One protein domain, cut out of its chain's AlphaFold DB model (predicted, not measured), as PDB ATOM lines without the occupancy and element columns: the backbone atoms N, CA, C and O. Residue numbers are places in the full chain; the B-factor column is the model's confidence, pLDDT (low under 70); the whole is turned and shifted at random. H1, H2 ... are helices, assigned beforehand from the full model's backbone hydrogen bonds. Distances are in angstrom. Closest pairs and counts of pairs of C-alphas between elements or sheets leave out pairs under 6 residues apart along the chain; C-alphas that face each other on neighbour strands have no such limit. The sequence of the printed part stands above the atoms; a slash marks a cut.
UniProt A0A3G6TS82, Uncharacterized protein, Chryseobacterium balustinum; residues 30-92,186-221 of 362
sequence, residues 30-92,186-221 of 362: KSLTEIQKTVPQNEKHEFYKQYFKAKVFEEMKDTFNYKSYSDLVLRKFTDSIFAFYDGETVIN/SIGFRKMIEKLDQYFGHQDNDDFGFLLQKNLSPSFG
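What this domain is: This is residues 30 to 92 and 186 to 221 of the 362 residues of an uncharacterized protein of Chryseobacterium balustinum (UniProt A0A3G6TS82). Long helix H2 runs through the middle; H3 and H5 pack steeply on it, H4 makes a hairpin with H5, and H1 folds back beside H2. The printed part has 99 residues with five named helices, H1 to H5 in order: all helix. It is compact but elongated, 44 by 28 by 24 A, radius of gyration of the C-alphas 14.2 A.

How they stand to each other: Start at H2, residues 41 to 63: residues 53 to 61 alone touch H3, residues 71 to 85, closest C-alphas Phe 57 and Thr 78, 6.1 A. Residues 45 to 52 alone touch H5, residues 206 to 216, closest C-alphas Lys 49 and Leu 216, 5.8 A. H4, residues 186 to 199, forms a hairpin with H5. H1, residues 30 to 38, is near H2; within hydrogen-bond range it has 2 of 5 O i to N i+4 and 5 of 6 O i to N i+3 pairs.

Where its parts are: From C-alpha 41 at (222.794, 269.246, 203.936), H2 runs 33.0 A to C-alpha 63 at (209.924, 244.482, 186.364).

The domain as a whole: Across the cut, C-alphas 92 and 186 are 5.1 A apart.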
ATOM      1  N   LYS A  30     215.408 260.612 187.613       95.25
ATOM      2  CA  LYS A  30     215.920 261.668 186.730       95.25
ATOM      3  C   LYS A  30     215.696 263.071 187.305       95.25
ATOM      4  O   LYS A  30     216.644 263.844 187.420       95.25
ATOM      5  N   SER A  31     214.460 263.394 187.690       94.44
ATOM      6  CA  SER A  31     214.133 264.714 188.247       94.44
ATOM      7  C   SER A  31     214.865 264.983 189.567       94.44
ATOM      8  O   SER A  31     215.330 266.097 189.805       94.44
ATOM      9  N   LEU A  32     215.002 263.967 190.422       95.31
ATOM     10  CA  LEU A  32     215.728 264.088 191.687       95.31
ATOM     11  C   LEU A  32     217.239 264.250 191.474       95.31
ATOM     12  O   LEU A  32     217.878 265.041 192.171       95.31
ATOM     13  N   THR A  33     217.809 263.566 190.482       94.50
ATOM     14  CA  THR A  33     219.217 263.704 190.100       94.50
ATOM     15  C   THR A  33     219.552 265.130 189.674       94.50
ATOM     16  O   THR A  33     220.583 265.659 190.090       94.50
ATOM     17  N   GLU A  34     218.671 265.785 188.916       93.38
ATOM     18  CA  GLU A  34     218.863 267.165 188.447       93.38
ATOM     19  C   GLU A  34     218.980 268.178 189.600       93.38
ATOM     20  O   GLU A  34     219.698 269.173 189.483       93.38
ATOM     21  N   ILE A  35     218.324 267.919 190.736       92.56
ATOM     22  CA  ILE A  35     218.303 268.842 191.880       92.56
ATOM     23  C   ILE A  35     219.271 268.465 193.007       92.56
ATOM     24  O   ILE A  35     219.475 269.292 193.897       92.56
ATOM     25  N   GLN A  36     219.894 267.279 192.985       93.19
ATOM     26  CA  GLN A  36     220.675 266.720 194.104       93.19
ATOM     27  C   GLN A  36     221.749 267.671 194.656       93.19
ATOM     28  O   GLN A  36     221.882 267.819 195.875       93.19
ATOM     29  N   LYS A  37     222.485 268.357 193.772       91.25
ATOM     30  CA  LYS A  37     223.556 269.301 194.148       91.25
ATOM     31  C   LYS A  37     223.039 270.571 194.825       91.25
ATOM     32  O   LYS A  37     223.807 271.284 195.459       91.25
ATOM     33  N   THR A  38     221.748 270.864 194.678       91.25
ATOM     34  CA  THR A  38     221.082 272.047 195.249       91.25
ATOM     35  C   THR A  38     220.349 271.745 196.557       91.25
ATOM     36  O   THR A  38     219.730 272.639 197.137       91.25
ATOM     37  N   VAL A  39     220.359 270.485 197.004       91.56
ATOM     38  CA  VAL A  39     219.711 270.064 198.248       91.56
ATOM     39  C   VAL A  39     220.594 270.465 199.434       91.56
ATOM     40  O   VAL A  39     221.755 270.052 199.475       91.56
ATOM     41  N   PRO A  40     220.079 271.249 200.399       90.44
ATOM     42  CA  PRO A  40     220.802 271.589 201.622       90.44
ATOM     43  C   PRO A  40     221.178 270.350 202.441       90.44
ATOM     44  O   PRO A  40     220.428 269.376 202.468       90.44
ATOM     45  N   GLN A  41     222.296 270.401 203.173       85.75
ATOM     46  CA  GLN A  41     222.794 269.246 203.936       85.75
ATOM     47  C   GLN A  41     221.771 268.692 204.937       85.75
ATOM     48  O   GLN A  41     221.642 267.482 205.097       85.75
ATOM     49  N   ASN A  42     221.005 269.572 205.578       84.94
ATOM     50  CA  ASN A  42     219.959 269.213 206.535       84.94
ATOM     51  C   ASN A  42     218.713 268.569 205.894       84.94
ATOM     52  O   ASN A  42     217.868 268.063 206.620       84.94
ATOM     53  N   GLU A  43     218.584 268.588 204.563       89.06
ATOM     54  CA  GLU A  43     217.497 267.938 203.812       89.06
ATOM     55  C   GLU A  43     217.954 266.644 203.111       89.06
ATOM     56  O   GLU A  43     217.133 265.928 202.536       89.06
ATOM     57  N   LYS A  44     219.255 266.315 203.146       91.31
ATOM     58  CA  LYS A  44     219.825 265.185 202.393       91.31
ATOM     59  C   LYS A  44     219.252 263.827 202.793       91.31
ATOM     60  O   LYS A  44     219.076 262.985 201.920       91.31
ATOM     61  N   HIS A  45     218.924 263.627 204.068       89.00
ATOM     62  CA  HIS A  45     218.287 262.391 204.531       89.00
ATOM     63  C   HIS A  45     216.979 262.111 203.787       89.00
ATOM     64  O   HIS A  45     216.835 261.075 203.131       89.00
ATOM     65  N   GLU A  46     216.052 263.069 203.850       89.62
ATOM     66  CA  GLU A  46     214.758 262.971 203.184       89.62
ATOM     67  C   GLU A  46     214.936 262.882 201.669       89.62
ATOM     68  O   GLU A  46     214.213 262.145 200.999       89.62
ATOM     69  N   PHE A  47     215.921 263.594 201.112       93.81
ATOM     70  CA  PHE A  47     216.223 263.517 199.687       93.81
ATOM     71  C   PHE A  47     216.607 262.098 199.274       93.81
ATOM     72  O   PHE A  47     216.035 261.571 198.324       93.81
ATOM     73  N   TYR A  48     217.525 261.457 199.997       94.19
ATOM     74  CA  TYR A  48     217.957 260.097 199.689       94.19
ATOM     75  C   TYR A  48     216.862 259.060 199.942       94.19
ATOM     76  O   TYR A  48     216.725 258.122 199.158       94.19
ATOM     77  N   LYS A  49     216.017 259.265 200.957       92.88
ATOM     78  CA  LYS A  49     214.819 258.451 201.190       92.88
ATOM     79  C   LYS A  49     213.847 258.543 200.010       92.88
ATOM     80  O   LYS A  49     213.386 257.521 199.505       92.88
ATOM     81  N   GLN A  50     213.580 259.752 199.519       94.88
ATOM     82  CA  GLN A  50     212.717 259.966 198.359       94.88
ATOM     83  C   GLN A  50     213.354 259.470 197.050       94.88
ATOM     84  O   GLN A  50     212.647 258.919 196.210       94.88
ATOM     85  N   TYR A  51     214.672 259.613 196.881       95.88
ATOM     86  CA  TYR A  51     215.413 259.065 195.743       95.88
ATOM     87  C   TYR A  51     215.299 257.547 195.686       95.88
ATOM     88  O   TYR A  51     214.961 256.987 194.645       95.88
ATOM     89  N   PHE A  52     215.513 256.882 196.823       95.25
ATOM     90  CA  PHE A  52     215.356 255.439 196.921       95.25
ATOM     91  C   PHE A  52     213.920 255.011 196.602       95.25
ATOM     92  O   PHE A  52     213.705 254.081 195.829       95.25
ATOM     93  N   LYS A  53     212.932 255.752 197.114       95.75
ATOM     94  CA  LYS A  53     211.517 255.526 196.807       95.75
ATOM     95  C   LYS A  53     211.211 255.637 195.311       95.75
ATOM     96  O   LYS A  53     210.533 254.771 194.765       95.75
ATOM     97  N   ALA A  54     211.727 256.668 194.641       96.75
ATOM     98  CA  ALA A  54     211.583 256.834 193.197       96.75
ATOM     99  C   ALA A  54     212.237 255.680 192.421       96.75
ATOM    100  O   ALA A  54     211.618 255.146 191.506       96.75
ATOM    101  N   LYS A  55     213.440 255.257 192.832       95.88
ATOM    102  CA  LYS A  55     214.162 254.134 192.222       95.88
ATOM    103  C   LYS A  55     213.350 252.838 192.289       95.88
ATOM    104  O   LYS A  55     213.102 252.228 191.258       95.88
ATOM    105  N   VAL A  56     212.858 252.470 193.474       96.06
ATOM    106  CA  VAL A  56     212.035 251.259 193.661       96.06
ATOM    107  C   VAL A  56     210.741 251.328 192.841       96.06
ATOM    108  O   VAL A  56     210.338 250.339 192.235       96.06
ATOM    109  N   PHE A  57     210.090 252.493 192.787       97.38
ATOM    110  CA  PHE A  57     208.894 252.695 191.965       97.38
ATOM    111  C   PHE A  57     209.163 252.491 190.466       97.38
ATOM    112  O   PHE A  57     208.380 251.823 189.790       97.38
ATOM    113  N   GLU A  58     210.249 253.057 189.937       96.75
ATOM    114  CA  GLU A  58     210.639 252.881 188.534       96.75
ATOM    115  C   GLU A  58     210.992 251.412 188.240       96.75
ATOM    116  O   GLU A  58     210.471 250.839 187.285       96.75
ATOM    117  N   GLU A  59     211.746 250.752 189.126       95.94
ATOM    118  CA  GLU A  59     212.080 249.325 189.013       95.94
ATOM    119  C   GLU A  59     210.837 248.418 189.009       95.94
ATOM    120  O   GLU A  59     210.794 247.434 188.268       95.94
ATOM    121  N   MET A  60     209.792 248.740 189.785       96.94
ATOM    122  CA  MET A  60     208.514 248.010 189.746       96.94
ATOM    123  C   MET A  60     207.836 248.110 188.380       96.94
ATOM    124  O   MET A  60     207.320 247.108 187.887       96.94
ATOM    125  N   LYS A  61     207.845 249.292 187.751       95.62
ATOM    126  CA  LYS A  61     207.253 249.493 186.416       95.62
ATOM    127  C   LYS A  61     207.955 248.639 185.362       95.62
ATOM    128  O   LYS A  61     207.304 248.033 184.503       95.62
ATOM    129  N   ASP A  62     209.274 248.564 185.457       94.62
ATOM    130  CA  ASP A  62     210.098 247.828 184.503       94.62
ATOM    131  C   ASP A  62     210.017 246.316 184.723       94.62
ATOM    132  O   ASP A  62     209.979 245.548 183.757       94.62
ATOM    133  N   THR A  63     209.891 245.892 185.978       96.19
ATOM    134  CA  THR A  63     209.924 244.482 186.364       96.19
ATOM    135  C   THR A  63     208.554 243.833 186.188       96.19
ATOM    136  O   THR A  63     208.411 243.012 185.285       96.19
ATOM    137  N   PHE A  64     207.525 244.282 186.923       96.38
ATOM    138  CA  PHE A  64     206.212 243.621 187.033       96.38
ATOM    139  C   PHE A  64     205.606 243.221 185.684       96.38
ATOM    140  O   PHE A  64     205.620 243.991 184.727       96.38
ATOM    141  N   ASN A  65     205.030 242.026 185.611       92.94
ATOM    142  CA  ASN A  65     204.450 241.447 184.406       92.94
ATOM    143  C   ASN A  65     203.261 242.269 183.887       92.94
ATOM    144  O   ASN A  65     203.156 242.491 182.678       92.94
ATOM    145  N   TYR A  66     202.371 242.759 184.760       92.88
ATOM    146  CA  TYR A  66     201.277 243.626 184.323       92.88
ATOM    147  C   TYR A  66     201.778 245.054 184.069       92.88
ATOM    148  O   TYR A  66     202.090 245.816 184.980       92.88
ATOM    149  N   LYS A  67     201.819 245.456 182.795       91.06
ATOM    150  CA  LYS A  67     202.393 246.747 182.370       91.06
ATOM    151  C   LYS A  67     201.432 247.936 182.413       91.06
ATOM    152  O   LYS A  67     201.838 249.058 182.130       91.06
ATOM    153  N   SER A  68     200.163 247.720 182.751       91.38
ATOM    154  CA  SER A  68     199.112 248.749 182.665       91.38
ATOM    155  C   SER A  68     198.631 249.255 184.026       91.38
ATOM    156  O   SER A  68     197.502 249.735 184.140       91.38
ATOM    157  N   TYR A  69     199.453 249.150 185.074       92.56
ATOM    158  CA  TYR A  69     199.138 249.794 186.348       92.56
ATOM    159  C   TYR A  69     199.034 251.309 186.178       92.56
ATOM    160  O   TYR A  69     199.815 251.924 185.449       92.56
ATOM    161  N   SER A  70     198.103 251.934 186.900       94.69
ATOM    162  CA  SER A  70     198.161 253.383 187.047       94.69
ATOM    163  C   SER A  70     199.342 253.753 187.945       94.69
ATOM    164  O   SER A  70     199.603 253.099 188.958       94.69
ATOM    165  N   ASP A  71     200.031 254.841 187.604       95.44
ATOM    166  CA  ASP A  71     201.119 255.391 188.420       95.44
ATOM    167  C   ASP A  71     200.689 255.571 189.888       95.44
ATOM    168  O   ASP A  71     201.474 255.345 190.802       95.44
ATOM    169  N   LEU A  72     199.426 255.943 190.129       96.31
ATOM    170  CA  LEU A  72     198.888 256.137 191.474       96.31
ATOM    171  C   LEU A  72     198.826 254.834 192.288       96.31
ATOM    172  O   LEU A  72     199.098 254.870 193.487       96.31
ATOM    173  N   VAL A  73     198.489 253.701 191.663       97.56
ATOM    174  CA  VAL A  73     198.478 252.389 192.332       97.56
ATOM    175  C   VAL A  73     199.890 252.000 192.754       97.56
ATOM    176  O   VAL A  73     200.108 251.700 193.927       97.56
ATOM    177  N   LEU A  74     200.854 252.072 191.831       97.19
ATOM    178  CA  LEU A  74     202.237 251.698 192.132       97.19
ATOM    179  C   LEU A  74     202.864 252.622 193.176       97.19
ATOM    180  O   LEU A  74     203.485 252.124 194.104       97.19
ATOM    181  N   ARG A  75     202.620 253.939 193.119       97.31
ATOM    182  CA  ARG A  75     203.090 254.878 194.155       97.31
ATOM    183  C   ARG A  75     202.568 254.516 195.540       97.31
ATOM    184  O   ARG A  75     203.351 254.444 196.477       97.31
ATOM    185  N   LYS A  76     201.266 254.229 195.675       97.69
ATOM    186  CA  LYS A  76     200.678 253.807 196.959       97.69
ATOM    187  C   LYS A  76     201.295 252.509 197.472       97.69
ATOM    188  O   LYS A  76     201.497 252.360 198.677       97.69
ATOM    189  N   PHE A  77     201.587 251.573 196.572       97.81
ATOM    190  CA  PHE A  77     202.213 250.311 196.938       97.81
ATOM    191  C   PHE A  77     203.659 250.519 197.399       97.81
ATOM    192  O   PHE A  77     204.025 250.058 198.479       97.81
ATOM    193  N   THR A  78     204.445 251.311 196.664       97.06
ATOM    194  CA  THR A  78     205.788 251.727 197.082       97.06
ATOM    195  C   THR A  78     205.754 252.449 198.433       97.06
ATOM    196  O   THR A  78     206.526 252.110 199.323       97.06
ATOM    197  N   ASP A  79     204.830 253.392 198.639       95.56
ATOM    198  CA  ASP A  79     204.659 254.079 199.927       95.56
ATOM    199  C   ASP A  79     204.363 253.102 201.072       95.56
ATOM    200  O   ASP A  79     204.917 253.257 202.158       95.56
ATOM    201  N   SER A  80     203.544 252.076 200.826       95.44
ATOM    202  CA  SER A  80     203.207 251.058 201.831       95.44
ATOM    203  C   SER A  80     204.427 250.230 202.246       95.44
ATOM    204  O   SER A  80     204.591 249.945 203.430       95.44
ATOM    205  N   ILE A  81     205.318 249.904 201.301       94.62
ATOM    206  CA  ILE A  81     206.596 249.235 201.594       94.62
ATOM    207  C   ILE A  81     207.476 250.132 202.467       94.62
ATOM    208  O   ILE A  81     207.961 249.697 203.506       94.62
ATOM    209  N   PHE A  82     207.670 251.393 202.071       93.19
ATOM    210  CA  PHE A  82     208.533 252.322 202.807       93.19
ATOM    211  C   PHE A  82     208.002 252.621 204.213       93.19
ATOM    212  O   PHE A  82     208.796 252.726 205.143       93.19
ATOM    213  N   ALA A  83     206.682 252.712 204.381       90.75
ATOM    214  CA  ALA A  83     206.050 252.952 205.675       90.75
ATOM    215  C   ALA A  83     206.339 251.847 206.706       90.75
ATOM    216  O   ALA A  83     206.346 252.130 207.898       90.75
ATOM    217  N   PHE A  84     206.608 250.609 206.270       86.00
ATOM    218  CA  PHE A  84     206.983 249.514 207.173       86.00
ATOM    219  C   PHE A  84     208.341 249.744 207.856       86.00
ATOM    220  O   PHE A  84     208.555 249.273 208.969       86.00
ATOM    221  N   TYR A  85     209.250 250.464 207.195       84.44
ATOM    222  CA  TYR A  85     210.623 250.691 207.658       84.44
ATOM    223  C   TYR A  85     210.853 252.104 208.200       84.44
ATOM    224  O   TYR A  85     211.969 252.441 208.591       84.44
ATOM    225  N   ASP A  86     209.818 252.941 208.198       77.94
ATOM    226  CA  ASP A  86     209.893 254.307 208.695       77.94
ATOM    227  C   ASP A  86     209.721 254.337 210.223       77.94
ATOM    228  O   ASP A  86     208.876 253.625 210.767       77.94
ATOM    229  N   GLY A  87     210.482 255.184 210.920       66.25
ATOM    230  CA  GLY A  87     210.280 255.441 212.356       66.25
ATOM    231  C   GLY A  87     211.444 255.119 213.296       66.25
ATOM    232  O   GLY A  87     211.284 255.266 214.509       66.25
ATOM    233  N   GLU A  88     212.616 254.726 212.790       69.69
ATOM    234  CA  GLU A  88     213.814 254.625 213.634       69.69
ATOM    235  C   GLU A  88     214.366 256.011 213.993       69.69
ATOM    236  O   GLU A  88     214.521 256.891 213.146       69.69
ATOM    237  N   THR A  89     214.673 256.214 215.275       69.88
ATOM    238  CA  THR A  89     215.243 257.469 215.776       69.88
ATOM    239  C   THR A  89     216.764 257.405 215.801       69.88
ATOM    240  O   THR A  89     217.329 256.508 216.424       69.88
ATOM    241  N   VAL A  90     217.422 258.404 215.217       77.00
ATOM    242  CA  VAL A  90     218.880 258.566 215.308       77.00
ATOM    243  C   VAL A  90     219.273 259.040 216.711       77.00
ATOM    244  O   VAL A  90     218.773 260.051 217.210       77.00
ATOM    245  N   ILE A  91     220.203 258.327 217.343       81.75
ATOM    246  CA  ILE A  91     220.788 258.668 218.638       81.75
ATOM    247  C   ILE A  91     221.754 259.843 218.449       81.75
ATOM    248  O   ILE A  91     222.721 259.764 217.693       81.75
ATOM    249  N   ASN A  92     221.525 260.950 219.157       82.25
ATOM    250  CA  ASN A  92     222.436 262.092 219.102       82.25
ATOM    251  C   ASN A  92     223.709 261.809 219.916       82.25
ATOM    252  O   ASN A  92     223.654 261.726 221.144       82.25
ATOM    253  N   SER A 186     224.203 260.156 215.227       85.69
ATOM    254  CA  SER A 186     224.300 261.397 214.440       85.69
ATOM    255  C   SER A 186     225.639 261.556 213.705       85.69
ATOM    256  O   SER A 186     225.659 262.051 212.575       85.69
ATOM    257  N   ILE A 187     226.755 261.105 214.292       87.31
ATOM    258  CA  ILE A 187     228.073 261.105 213.636       87.31
ATOM    259  C   ILE A 187     228.096 260.141 212.445       87.31
ATOM    260  O   ILE A 187     228.405 260.571 211.328       87.31
ATOM    261  N   GLY A 188     227.763 258.864 212.661       88.19
ATOM    262  CA  GLY A 188     227.818 257.861 211.595       88.19
ATOM    263  C   GLY A 188     226.795 258.131 210.496       88.19
ATOM    264  O   GLY A 188     227.108 258.012 209.310       88.19
ATOM    265  N   PHE A 189     225.622 258.641 210.866       86.44
ATOM    266  CA  PHE A 189     224.609 259.097 209.928       86.44
ATOM    267  C   PHE A 189     225.118 260.225 209.011       86.44
ATOM    268  O   PHE A 189     224.933 260.156 207.795       86.44
ATOM    269  N   ARG A 190     225.830 261.235 209.539       88.19
ATOM    270  CA  ARG A 190     226.455 262.281 208.699       88.19
ATOM    271  C   ARG A 190     227.473 261.698 207.718       88.19
ATOM    272  O   ARG A 190     227.415 262.031 206.537       88.19
ATOM    273  N   LYS A 191     228.356 260.802 208.176       89.81
ATOM    274  CA  LYS A 191     229.345 260.147 207.299       89.81
ATOM    275  C   LYS A 191     228.687 259.314 206.197       89.81
ATOM    276  O   LYS A 191     229.167 259.287 205.068       89.81
ATOM    277  N   MET A 192     227.580 258.641 206.501       90.81
ATOM    278  CA  MET A 192     226.796 257.905 205.508       90.81
ATOM    279  C   MET A 192     226.225 258.842 204.433       90.81
ATOM    280  O   MET A 192     226.336 258.532 203.248       90.81
ATOM    281  N   ILE A 193     225.667 259.997 204.814       92.00
ATOM    282  CA  ILE A 193     225.184 261.006 203.855       92.00
ATOM    283  C   ILE A 193     226.327 261.532 202.976       92.00
ATOM    284  O   ILE A 193     226.148 261.682 201.769       92.00
ATOM    285  N   GLU A 194     227.510 261.772 203.546       92.25
ATOM    286  CA  GLU A 194     228.698 262.175 202.780       92.25
ATOM    287  C   GLU A 194     229.105 261.107 201.751       92.25
ATOM    288  O   GLU A 194     229.374 261.441 200.597       92.25
ATOM    289  N   LYS A 195     229.088 259.821 202.131       92.25
ATOM    290  CA  LYS A 195     229.329 258.702 201.202       92.25
ATOM    291  C   LYS A 195     228.264 258.638 200.102       92.25
ATOM    292  O   LYS A 195     228.603 258.457 198.935       92.25
ATOM    293  N   LEU A 196     226.988 258.846 200.442       94.25
ATOM    294  CA  LEU A 196     225.903 258.924 199.456       94.25
ATOM    295  C   LEU A 196     226.119 260.070 198.460       94.25
ATOM    296  O   LEU A 196     225.968 259.856 197.261       94.25
ATOM    297  N   ASP A 197     226.528 261.255 198.923       93.81
ATOM    298  CA  ASP A 197     226.859 262.389 198.051       93.81
ATOM    299  C   ASP A 197     228.039 262.079 197.116       93.81
ATOM    300  O   ASP A 197     227.991 262.428 195.934       93.81
ATOM    301  N   GLN A 198     229.077 261.405 197.620       92.31
ATOM    302  CA  GLN A 198     230.241 260.998 196.827       92.31
ATOM    303  C   GLN A 198     229.874 259.982 195.739       92.31
ATOM    304  O   GLN A 198     230.315 260.109 194.593       92.31
ATOM    305  N   TYR A 199     229.048 258.993 196.076       92.19
ATOM    306  CA  TYR A 199     228.654 257.927 195.156       92.19
ATOM    307  C   TYR A 199     227.458 258.276 194.276       92.19
ATOM    308  O   TYR A 199     227.173 257.548 193.334       92.19
ATOM    309  N   PHE A 200     226.797 259.417 194.483       91.44
ATOM    310  CA  PHE A 200     225.598 259.766 193.718       91.44
ATOM    311  C   PHE A 200     225.814 259.848 192.196       91.44
ATOM    312  O   PHE A 200     224.875 259.644 191.429       91.44
ATOM    313  N   GLY A 201     227.035 260.164 191.748       83.75
ATOM    314  CA  GLY A 201     227.412 260.156 190.328       83.75
ATOM    315  C   GLY A 201     227.780 258.774 189.764       83.75
ATOM    316  O   GLY A 201     227.906 258.650 188.551       83.75
ATOM    317  N   HIS A 202     227.937 257.769 190.627       85.62
ATOM    318  CA  HIS A 202     228.336 256.388 190.329       85.62
ATOM    319  C   HIS A 202     227.323 255.432 190.978       85.62
ATOM    320  O   HIS A 202     227.626 254.685 191.906       85.62
ATOM    321  N   GLN A 203     226.062 255.548 190.555       80.50
ATOM    322  CA  GLN A 203     224.917 254.864 191.175       80.50
ATOM    323  C   GLN A 203     224.893 253.351 190.929       80.50
ATOM    324  O   GLN A 203     224.084 252.643 191.525       80.50
ATOM    325  N   ASP A 204     225.749 252.894 190.020       77.88
ATOM    326  CA  ASP A 204     226.086 251.508 189.716       77.88
ATOM    327  C   ASP A 204     226.993 250.866 190.776       77.88
ATOM    328  O   ASP A 204     227.189 249.657 190.753       77.88
ATOM    329  N   ASN A 205     227.523 251.645 191.722       81.00
ATOM    330  CA  ASN A 205     228.267 251.120 192.857       81.00
ATOM    331  C   ASN A 205     227.344 250.317 193.799       81.00
ATOM    332  O   ASN A 205     226.344 250.848 194.294       81.00
ATOM    333  N   ASP A 206     227.715 249.067 194.092       75.50
ATOM    334  CA  ASP A 206     226.970 248.160 194.979       75.50
ATOM    335  C   ASP A 206     226.727 248.756 196.381       75.50
ATOM    336  O   ASP A 206     225.648 248.589 196.962       75.50
ATOM    337  N   ASP A 207     227.672 249.550 196.897       84.69
ATOM    338  CA  ASP A 207     227.551 250.219 198.194       84.69
ATOM    339  C   ASP A 207     226.465 251.301 198.179       84.69
ATOM    340  O   ASP A 207     225.851 251.575 199.211       84.69
ATOM    341  N   PHE A 208     226.178 251.922 197.029       90.75
ATOM    342  CA  PHE A 208     225.198 253.005 196.950       90.75
ATOM    343  C   PHE A 208     223.790 252.513 197.306       90.75
ATOM    344  O   PHE A 208     223.090 253.141 198.102       90.75
ATOM    345  N   GLY A 209     223.385 251.353 196.777       89.19
ATOM    346  CA  GLY A 209     222.098 250.735 197.105       89.19
ATOM    347  C   GLY A 209     221.985 250.341 198.581       89.19
ATOM    348  O   GLY A 209     220.926 250.508 199.190       89.19
ATOM    349  N   PHE A 210     223.080 249.866 199.175       88.06
ATOM    350  CA  PHE A 210     223.134 249.540 200.598       88.06
ATOM    351  C   PHE A 210     223.036 250.791 201.482       88.06
ATOM    352  O   PHE A 210     222.270 250.820 202.447       88.06
ATOM    353  N   LEU A 211     223.744 251.864 201.125       91.19
ATOM    354  CA  LEU A 211     223.693 253.136 201.844       91.19
ATOM    355  C   LEU A 211     222.304 253.788 201.770       91.19
ATOM    356  O   LEU A 211     221.864 254.377 202.754       91.19
ATOM    357  N   LEU A 212     221.584 253.657 200.649       92.56
ATOM    358  CA  LEU A 212     220.197 254.128 200.539       92.56
ATOM    359  C   LEU A 212     219.263 253.404 201.520       92.56
ATOM    360  O   LEU A 212     218.432 254.051 202.158       92.56
ATOM    361  N   GLN A 213     219.425 252.086 201.677       90.31
ATOM    362  CA  GLN A 213     218.677 251.309 202.670       90.31
ATOM    363  C   GLN A 213     219.034 251.744 204.091       90.31
ATOM    364  O   GLN A 213     218.141 252.067 204.865       90.31
ATOM    365  N   LYS A 214     220.327 251.848 204.422       88.06
ATOM    366  CA  LYS A 214     220.782 252.337 205.736       88.06
ATOM    367  C   LYS A 214     220.290 253.751 206.051       88.06
ATOM    368  O   LYS A 214     220.005 254.051 207.207       88.06
ATOM    369  N   ASN A 215     220.148 254.601 205.032       89.69
ATOM    370  CA  ASN A 215     219.544 255.920 205.176       89.69
ATOM    371  C   ASN A 215     218.041 255.853 205.465       89.69
ATOM    372  O   ASN A 215     217.535 256.762 206.105       89.69
ATOM    373  N   LEU A 216     217.327 254.817 205.013       88.81
ATOM    374  CA  LEU A 216     215.926 254.591 205.379       88.81
ATOM    375  C   LEU A 216     215.797 254.047 206.810       88.81
ATOM    376  O   LEU A 216     214.997 254.569 207.577       88.81
ATOM    377  N   SER A 217     216.580 253.024 207.165       86.38
ATOM    378  CA  SER A 217     216.646 252.467 208.523       86.38
ATOM    379  C   SER A 217     218.067 251.958 208.845       86.38
ATOM    380  O   SER A 217     218.619 251.121 208.119       86.38
ATOM    381  N   PRO A 218     218.674 252.413 209.954       80.25
ATOM    382  CA  PRO A 218     219.946 251.892 210.455       80.25
ATOM    383  C   PRO A 218     220.017 250.364 210.619       80.25
ATOM    384  O   PRO A 218     221.104 249.789 210.482       80.25
ATOM    385  N   SER A 219     218.885 249.698 210.871       76.75
ATOM    386  CA  SER A 219     218.790 248.248 211.106       76.75
ATOM    387  C   SER A 219     219.003 247.364 209.865       76.75
ATOM    388  O   SER A 219     219.240 246.156 210.009       76.75
ATOM    389  N   PHE A 220     218.961 247.919 208.645       77.62
ATOM    390  CA  PHE A 220     219.207 247.150 207.413       77.62
ATOM    391  C   PHE A 220     220.598 246.502 207.398       77.62
ATOM    392  O   PHE A 220     221.563 247.106 207.837       77.62
ATOM    393  N   GLY A 221     220.744 245.267 206.916       62.84
ATOM    394  CA  GLY A 221     222.047 244.575 206.864       62.84
ATOM    395  C   GLY A 221     222.510 243.911 208.168       62.84
ATOM    396  O   GLY A 221     223.552 243.263 208.166       62.84
TER     397      GLY A 221